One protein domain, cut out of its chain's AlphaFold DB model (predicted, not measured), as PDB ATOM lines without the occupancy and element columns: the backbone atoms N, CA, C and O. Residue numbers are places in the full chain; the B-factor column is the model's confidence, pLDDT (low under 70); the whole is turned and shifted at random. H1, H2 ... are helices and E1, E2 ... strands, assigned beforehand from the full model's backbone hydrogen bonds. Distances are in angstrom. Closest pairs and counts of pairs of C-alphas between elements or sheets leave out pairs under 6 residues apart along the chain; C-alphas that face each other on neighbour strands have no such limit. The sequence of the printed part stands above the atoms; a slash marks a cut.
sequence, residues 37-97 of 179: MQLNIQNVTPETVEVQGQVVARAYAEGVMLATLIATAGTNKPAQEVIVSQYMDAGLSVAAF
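What this domain is: This is residues 37 to 97 of the 179 residues of an uncharacterized protein of Pseudomonas sp. FSL R10-2172 (UniProt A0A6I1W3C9). A helical hairpin, H1 and H2 side by side, has a small two-stranded hairpin, E1 and E2, at the end away from the H1-to-H2 link. The printed part has 61 residues, with two named strands and two named helices in the order E1, E2, H1, H2 along the chain and an antiparallel sheet ordered E1 - E2; the class is mixed, helices and strands. The whole is compact, with a radius of gyration of the C-alphas of 10.8 A, and elongated, spanning 31 by 20 by 17 A.

Where its parts are: Find C-alpha 48 at (7.298, 7.568, -45.295), where E1 begins, residues 48 to 51; E2 follows, residues 54 to 57. H1, residues 58 to 73, runs 21.4 A with a kink of 26 degrees near residue 65. H2, residues 77 to 89, runs 18.1 A to C-alpha 89 at (1.008, 0.430, -31.962).

How they stand to each other: In the E1 and E2 hairpin, look for N 49 and O 56, 2.8 A apart. H1 residues 66 to 73 touch H2 residues 79 to 83, closest at the C-alphas of Ile 70 and Gln 80, 5.4 A; the tilt is shallow, 19 degrees, opposite ways. Both strands are apart from H2. Every O i to N i+4 pair is within hydrogen-bond range in H2, 10 of 12 in H1.

The domain as a whole: The C-alphas farthest apart, Thr 45 and Thr 75, are 31.7 A apart. The printed part has no cut, its three links between elements are tight, and no printed residue is under 70 in pLDDT.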
ATOM      1  N   MET A  37       4.270 -13.346 -36.223       70.00
ATOM      2  CA  MET A  37       4.914 -12.507 -37.218       70.00
ATOM      3  C   MET A  37       5.028 -11.111 -36.603       70.00
ATOM      4  O   MET A  37       4.014 -10.452 -36.386       70.00
ATOM      5  N   GLN A  38       6.244 -10.718 -36.231       79.44
ATOM      6  CA  GLN A  38       6.522  -9.432 -35.605       79.44
ATOM      7  C   GLN A  38       7.095  -8.486 -36.654       79.44
ATOM      8  O   GLN A  38       8.205  -8.686 -37.147       79.44
ATOM      9  N   LEU A  39       6.303  -7.492 -37.045       80.44
ATOM     10  CA  LEU A  39       6.711  -6.460 -37.984       80.44
ATOM     11  C   LEU A  39       7.513  -5.405 -37.228       80.44
ATOM     12  O   LEU A  39       7.031  -4.812 -36.265       80.44
ATOM     13  N   ASN A  40       8.751  -5.181 -37.663       81.56
ATOM     14  CA  ASN A  40       9.550  -4.068 -37.174       81.56
ATOM     15  C   ASN A  40       9.177  -2.817 -37.975       81.56
ATOM     16  O   ASN A  40       9.651  -2.658 -39.101       81.56
ATOM     17  N   ILE A  41       8.288  -1.989 -37.426       83.00
ATOM     18  CA  ILE A  41       7.844  -0.727 -38.027       83.00
ATOM     19  C   ILE A  41       8.507   0.411 -37.251       83.00
ATOM     20  O   ILE A  41       8.339   0.510 -36.037       83.00
ATOM     21  N   GLN A  42       9.294   1.236 -37.937       80.94
ATOM     22  CA  GLN A  42      10.071   2.328 -37.346       80.94
ATOM     23  C   GLN A  42       9.961   3.597 -38.202       80.94
ATOM     24  O   GLN A  42       9.455   3.557 -39.324       80.94
ATOM     25  N   ASN A  43      10.418   4.731 -37.654       80.00
ATOM     26  CA  ASN A  43      10.551   6.009 -38.366       80.00
ATOM     27  C   ASN A  43       9.296   6.418 -39.156       80.00
ATOM     28  O   ASN A  43       9.350   6.718 -40.347       80.00
ATOM     29  N   VAL A  44       8.144   6.413 -38.479       80.19
ATOM     30  CA  VAL A  44       6.864   6.806 -39.075       80.19
ATOM     31  C   VAL A  44       6.832   8.324 -39.239       80.19
ATOM     32  O   VAL A  44       6.709   9.066 -38.264       80.19
ATOM     33  N   THR A  45       6.936   8.785 -40.481       83.25
ATOM     34  CA  THR A  45       6.712  10.181 -40.864       83.25
ATOM     35  C   THR A  45       5.354  10.318 -41.573       83.25
ATOM     36  O   THR A  45       4.690   9.316 -41.863       83.25
ATOM     37  N   PRO A  46       4.870  11.544 -41.847       80.31
ATOM     38  CA  PRO A  46       3.624  11.732 -42.586       80.31
ATOM     39  C   PRO A  46       3.640  11.098 -43.985       80.31
ATOM     40  O   PRO A  46       2.590  10.675 -44.460       80.31
ATOM     41  N   GLU A  47       4.811  10.990 -44.618       83.38
ATOM     42  CA  GLU A  47       4.944  10.537 -46.008       83.38
ATOM     43  C   GLU A  47       5.599   9.158 -46.143       83.38
ATOM     44  O   GLU A  47       5.253   8.397 -47.050       83.38
ATOM     45  N   THR A  48       6.503   8.800 -45.229       86.06
ATOM     46  CA  THR A  48       7.298   7.568 -45.295       86.06
ATOM     47  C   THR A  48       7.241   6.768 -44.003       86.06
ATOM     48  O   THR A  48       7.043   7.301 -42.912       86.06
ATOM     49  N   VAL A  49       7.410   5.459 -44.139       89.06
ATOM     50  CA  VAL A  49       7.445   4.493 -43.044       89.06
ATOM     51  C   VAL A  49       8.553   3.499 -43.343       89.06
ATOM     52  O   VAL A  49       8.670   3.037 -44.476       89.06
ATOM     53  N   GLU A  50       9.335   3.123 -42.339       86.00
ATOM     54  CA  GLU A  50      10.268   2.009 -42.465       86.00
ATOM     55  C   GLU A  50       9.620   0.729 -41.952       86.00
ATOM     56  O   GLU A  50       9.312   0.602 -40.767       86.00
ATOM     57  N   VAL A  51       9.428  -0.242 -42.844       84.50
ATOM     58  CA  VAL A  51       8.954  -1.579 -42.480       84.50
ATOM     59  C   VAL A  51      10.052  -2.581 -42.783       84.50
ATOM     60  O   VAL A  51      10.480  -2.725 -43.922       84.50
ATOM     61  N   GLN A  52      10.548  -3.250 -41.741       84.44
ATOM     62  CA  GLN A  52      11.645  -4.222 -41.830       84.44
ATOM     63  C   GLN A  52      12.910  -3.662 -42.514       84.44
ATOM     64  O   GLN A  52      13.612  -4.375 -43.225       84.44
ATOM     65  N   GLY A  53      13.206  -2.377 -42.294       83.62
ATOM     66  CA  GLY A  53      14.356  -1.695 -42.898       83.62
ATOM     67  C   GLY A  53      14.148  -1.251 -44.351       83.62
ATOM     68  O   GLY A  53      15.093  -0.773 -44.971       83.62
ATOM     69  N   GLN A  54      12.936  -1.386 -44.901       84.88
ATOM     70  CA  GLN A  54      12.565  -0.834 -46.204       84.88
ATOM     71  C   GLN A  54      11.737   0.438 -46.027       84.88
ATOM     72  O   GLN A  54      10.689   0.412 -45.381       84.88
ATOM     73  N   VAL A  55      12.193   1.541 -46.626       88.25
ATOM     74  CA  VAL A  55      11.444   2.802 -46.665       88.25
ATOM     75  C   VAL A  55      10.336   2.676 -47.706       88.25
ATOM     76  O   VAL A  55      10.600   2.501 -48.896       88.25
ATOM     77  N   VAL A  56       9.091   2.775 -47.259       88.88
ATOM     78  CA  VAL A  56       7.893   2.728 -48.099       88.88
ATOM     79  C   VAL A  56       7.037   3.967 -47.879       88.88
ATOM     80  O   VAL A  56       7.058   4.579 -46.812       88.88
ATOM     81  N   ALA A  57       6.259   4.346 -48.891       90.75
ATOM     82  CA  ALA A  57       5.281   5.417 -48.744       90.75
ATOM     83  C   ALA A  57       4.198   5.011 -47.734       90.75
ATOM     84  O   ALA A  57       3.691   3.885 -47.770       90.75
ATOM     85  N   ARG A  58       3.786   5.942 -46.872       87.56
ATOM     86  CA  ARG A  58       2.795   5.681 -45.821       87.56
ATOM     87  C   ARG A  58       1.473   5.150 -46.380       87.56
ATOM     88  O   ARG A  58       0.970   4.134 -45.909       87.56
ATOM     89  N   ALA A  59       0.956   5.777 -47.437       86.75
ATOM     90  CA  ALA A  59      -0.288   5.353 -48.083       86.75
ATOM     91  C   ALA A  59      -0.205   3.923 -48.653       86.75
ATOM     92  O   ALA A  59      -1.176   3.169 -48.616       86.75
ATOM     93  N   TYR A  60       0.973   3.524 -49.145       87.62
ATOM     94  CA  TYR A  60       1.208   2.163 -49.623       87.62
ATOM     95  C   TYR A  60       1.225   1.158 -48.465       87.62
ATOM     96  O   TYR A  60       0.634   0.079 -48.576       87.62
ATOM     97  N   ALA A  61       1.852   1.525 -47.343       87.31
ATOM     98  CA  ALA A  61       1.907   0.691 -46.150       87.31
ATOM     99  C   ALA A  61       0.516   0.462 -45.530       87.31
ATOM    100  O   ALA A  61       0.178  -0.675 -45.197       87.31
ATOM    101  N   GLU A  62      -0.287   1.523 -45.405       87.12
ATOM    102  CA  GLU A  62      -1.633   1.490 -44.811       87.12
ATOM    103  C   GLU A  62      -2.671   0.817 -45.722       87.12
ATOM    104  O   GLU A  62      -3.564   0.122 -45.241       87.12
ATOM    105  N   GLY A  63      -2.559   1.002 -47.040       86.94
ATOM    106  CA  GLY A  63      -3.496   0.435 -48.007       86.94
ATOM    107  C   GLY A  63      -3.097  -0.963 -48.471       86.94
ATOM    108  O   GLY A  63      -3.705  -1.965 -48.095       86.94
ATOM    109  N   VAL A  64      -2.083  -1.028 -49.336       87.75
ATOM    110  CA  VAL A  64      -1.742  -2.246 -50.084       87.75
ATOM    111  C   VAL A  64      -1.072  -3.272 -49.184       87.75
ATOM    112  O   VAL A  64      -1.501  -4.422 -49.144       87.75
ATOM    113  N   MET A  65      -0.040  -2.870 -48.442       88.12
ATOM    114  CA  MET A  65       0.755  -3.810 -47.651       88.12
ATOM    115  C   MET A  65      -0.040  -4.400 -46.482       88.12
ATOM    116  O   MET A  65       0.025  -5.599 -46.227       88.12
ATOM    117  N   LEU A  66      -0.848  -3.589 -45.796       88.19
ATOM    118  CA  LEU A  66      -1.732  -4.097 -44.749       88.19
ATOM    119  C   LEU A  66      -2.753  -5.100 -45.311       88.19
ATOM    120  O   LEU A  66      -2.955  -6.172 -44.736       88.19
ATOM    121  N   ALA A  67      -3.370  -4.784 -46.454       89.38
ATOM    122  CA  ALA A  67      -4.344  -5.666 -47.088       89.38
ATOM    123  C   ALA A  67      -3.720  -6.996 -47.538       89.38
ATOM    124  O   ALA A  67      -4.324  -8.049 -47.324       89.38
ATOM    125  N   THR A  68      -2.511  -6.979 -48.111       89.81
ATOM    126  CA  THR A  68      -1.820  -8.214 -48.503       89.81
ATOM    127  C   THR A  68      -1.468  -9.063 -47.287       89.81
ATOM    128  O   THR A  68      -1.726 -10.265 -47.303       89.81
ATOM    129  N   LEU A  69      -0.974  -8.467 -46.201       88.19
ATOM    130  CA  LEU A  69      -0.664  -9.198 -44.969       88.19
ATOM    131  C   LEU A  69      -1.914  -9.853 -44.360       88.19
ATOM    132  O   LEU A  69      -1.892 -11.037 -44.018       88.19
ATOM    133  N   ILE A  70      -3.036  -9.136 -44.300       88.50
ATOM    134  CA  ILE A  70      -4.309  -9.694 -43.815       88.50
ATOM    135  C   ILE A  70      -4.808 -10.818 -44.733       88.50
ATOM    136  O   ILE A  70      -5.261 -11.854 -44.239       88.50
ATOM    137  N   ALA A  71      -4.678 -10.654 -46.052       88.50
ATOM    138  CA  ALA A  71      -5.036 -11.684 -47.021       88.50
ATOM    139  C   ALA A  71      -4.166 -12.944 -46.864       88.50
ATOM    140  O   ALA A  71      -4.700 -14.053 -46.879       88.50
ATOM    141  N   THR A  72      -2.855 -12.799 -46.628       87.88
ATOM    142  CA  THR A  72      -1.955 -13.944 -46.380       87.88
ATOM    143  C   THR A  72      -2.276 -14.683 -45.083       87.88
ATOM    144  O   THR A  72      -2.097 -15.897 -45.008       87.88
ATOM    145  N   ALA A  73      -2.807 -13.987 -44.073       87.19
ATOM    146  CA  ALA A  73      -3.277 -14.621 -42.846       87.19
ATOM    147  C   ALA A  73      -4.567 -15.443 -43.059       87.19
ATOM    148  O   ALA A  73      -4.857 -16.350 -42.270       87.19
ATOM    149  N   GLY A  74      -5.324 -15.179 -44.131       87.69
ATOM    150  CA  GLY A  74      -6.479 -15.975 -44.548       87.69
ATOM    151  C   GLY A  74      -7.599 -15.983 -43.509       87.69
ATOM    152  O   GLY A  74      -8.150 -14.946 -43.164       87.69
ATOM    153  N   THR A  75      -7.961 -17.159 -42.995       87.38
ATOM    154  CA  THR A  75      -9.007 -17.320 -41.966       87.38
ATOM    155  C   THR A  75      -8.472 -17.246 -40.531       87.38
ATOM    156  O   THR A  75      -9.246 -17.320 -39.572       87.38
ATOM    157  N   ASN A  76      -7.156 -17.074 -40.351       88.44
ATOM    158  CA  ASN A  76      -6.522 -17.023 -39.038       88.44
ATOM    159  C   ASN A  76      -6.733 -15.657 -38.371       88.44
ATOM    160  O   ASN A  76      -5.836 -14.813 -38.345       88.44
ATOM    161  N   LYS A  77      -7.903 -15.476 -37.751       86.19
ATOM    162  CA  LYS A  77      -8.251 -14.294 -36.941       86.19
ATOM    163  C   LYS A  77      -7.153 -13.850 -35.958       86.19
ATOM    164  O   LYS A  77      -6.817 -12.672 -35.967       86.19
ATOM    165  N   PRO A  78      -6.525 -14.734 -35.150       86.75
ATOM    166  CA  PRO A  78      -5.482 -14.284 -34.228       86.75
ATOM    167  C   PRO A  78      -4.250 -13.712 -34.944       86.75
ATOM    168  O   PRO A  78      -3.642 -12.783 -34.429       86.75
ATOM    169  N   ALA A  79      -3.891 -14.218 -36.127       86.88
ATOM    170  CA  ALA A  79      -2.765 -13.687 -36.894       86.88
ATOM    171  C   ALA A  79      -3.091 -12.313 -37.498       86.88
ATOM    172  O   ALA A  79      -2.269 -11.405 -37.433       86.88
ATOM    173  N   GLN A  80      -4.309 -12.140 -38.020       89.06
ATOM    174  CA  GLN A  80      -4.791 -10.847 -38.518       89.06
ATOM    175  C   GLN A  80      -4.787  -9.776 -37.431       89.06
ATOM    176  O   GLN A  80      -4.375  -8.643 -37.663       89.06
ATOM    177  N   GLU A  81      -5.215 -10.142 -36.230       89.69
ATOM    178  CA  GLU A  81      -5.253  -9.224 -35.102       89.69
ATOM    179  C   GLU A  81      -3.865  -8.813 -34.617       89.69
ATOM    180  O   GLU A  81      -3.677  -7.650 -34.281       89.69
ATOM    181  N   VAL A  82      -2.885  -9.724 -34.639       89.88
ATOM    182  CA  VAL A  82      -1.482  -9.399 -34.328       89.88
ATOM    183  C   VAL A  82      -0.896  -8.421 -35.351       89.88
ATOM    184  O   VAL A  82      -0.166  -7.506 -34.979       89.88
ATOM    185  N   ILE A  83      -1.231  -8.580 -36.635       90.12
ATOM    186  CA  ILE A  83      -0.816  -7.643 -37.689       90.12
ATOM    187  C   ILE A  83      -1.422  -6.267 -37.428       90.12
ATOM    188  O   ILE A  83      -0.708  -5.270 -37.369       90.12
ATOM    189  N   VAL A  84      -2.740  -6.215 -37.228       90.44
ATOM    190  CA  VAL A  84      -3.454  -4.959 -36.982       90.44
ATOM    191  C   VAL A  84      -2.966  -4.284 -35.704       90.44
ATOM    192  O   VAL A  84      -2.745  -3.076 -35.716       90.44
ATOM    193  N   SER A  85      -2.726  -5.034 -34.624       90.06
ATOM    194  CA  SER A  85      -2.216  -4.458 -33.379       90.06
ATOM    195  C   SER A  85      -0.847  -3.813 -33.574       90.06
ATOM    196  O   SER A  85      -0.636  -2.714 -33.084       90.06
ATOM    197  N   GLN A  86       0.052  -4.435 -34.345       90.00
ATOM    198  CA  GLN A  86       1.374  -3.865 -34.640       90.00
ATOM    199  C   GLN A  86       1.284  -2.565 -35.447       90.00
ATOM    200  O   GLN A  86       2.036  -1.631 -35.183       90.00
ATOM    201  N   TYR A  87       0.348  -2.475 -36.394       90.25
ATOM    202  CA  TYR A  87       0.094  -1.234 -37.132       90.25
ATOM    203  C   TYR A  87      -0.503  -0.135 -36.240       90.25
ATOM    204  O   TYR A  87      -0.086   1.018 -36.340       90.25
ATOM    205  N   MET A  88      -1.436  -0.486 -35.344       89.50
ATOM    206  CA  MET A  88      -1.997   0.455 -34.364       89.50
ATOM    207  C   MET A  88      -0.923   0.973 -33.402       89.50
ATOM    208  O   MET A  88      -0.856   2.172 -33.151       89.50
ATOM    209  N   ASP A  89      -0.068   0.082 -32.894       87.81
ATOM    210  CA  ASP A  89       1.008   0.430 -31.962       87.81
ATOM    211  C   ASP A  89       2.076   1.317 -32.638       87.81
ATOM    212  O   ASP A  89       2.701   2.145 -31.979       87.81
ATOM    213  N   ALA A  90       2.242   1.206 -33.963       86.06
ATOM    214  CA  ALA A  90       3.102   2.071 -34.773       86.06
ATOM    215  C   ALA A  90       2.455   3.415 -35.180       86.06
ATOM    216  O   ALA A  90       3.112   4.240 -35.814       86.06
ATOM    217  N   GLY A  91       1.181   3.661 -34.852       84.50
ATOM    218  CA  GLY A  91       0.479   4.907 -35.200       84.50
ATOM    219  C   GLY A  91       0.053   5.019 -36.671       84.50
ATOM    220  O   GLY A  91      -0.184   6.125 -37.169       84.50
ATOM    221  N   LEU A  92      -0.043   3.890 -37.378       86.19
ATOM    222  CA  LEU A  92      -0.542   3.827 -38.753       86.19
ATOM    223  C   LEU A  92      -2.065   3.681 -38.783       86.19
ATOM    224  O   LEU A  92      -2.674   3.087 -37.891       86.19
ATOM    225  N   SER A  93      -2.693   4.217 -39.831       87.00
ATOM    226  CA  SER A  93      -4.137   4.084 -40.016       87.00
ATOM    227  C   SER A  93      -4.518   2.638 -40.335       87.00
ATOM    228  O   SER A  93      -3.973   2.022 -41.249       87.00
ATOM    229  N   VAL A  94      -5.509   2.114 -39.608       87.81
ATOM    230  CA  VAL A  94      -6.097   0.778 -39.834       87.81
ATOM    231  C   VAL A  94      -7.591   0.874 -40.179       87.81
ATOM    232  O   VAL A  94      -8.355  -0.086 -40.046       87.81
ATOM    233  N   ALA A  95      -8.036   2.047 -40.642       84.31
ATOM    234  CA  ALA A  95      -9.446   2.341 -40.903       84.31
ATOM    235  C   ALA A  95     -10.097   1.405 -41.943       84.31
ATOM    236  O   ALA A  95     -11.314   1.233 -41.942       84.31
ATOM    237  N   ALA A  96      -9.294   0.763 -42.798       82.88
ATOM    238  CA  ALA A  96      -9.762  -0.176 -43.812       82.88
ATOM    239  C   ALA A  96     -10.376  -1.472 -43.236       82.88
ATOM    240  O   ALA A  96     -11.152  -2.130 -43.926       82.88
ATOM    241  N   PHE A  97     -10.075  -1.841 -41.981       86.62
ATOM    242  CA  PHE A  97     -10.487  -3.124 -41.390       86.62
ATOM    243  C   PHE A  97     -11.186  -2.971 -40.022       86.62
ATOM    244  O   PHE A  97     -10.718  -3.512 -39.015       86.62
TER     245      PHE A  97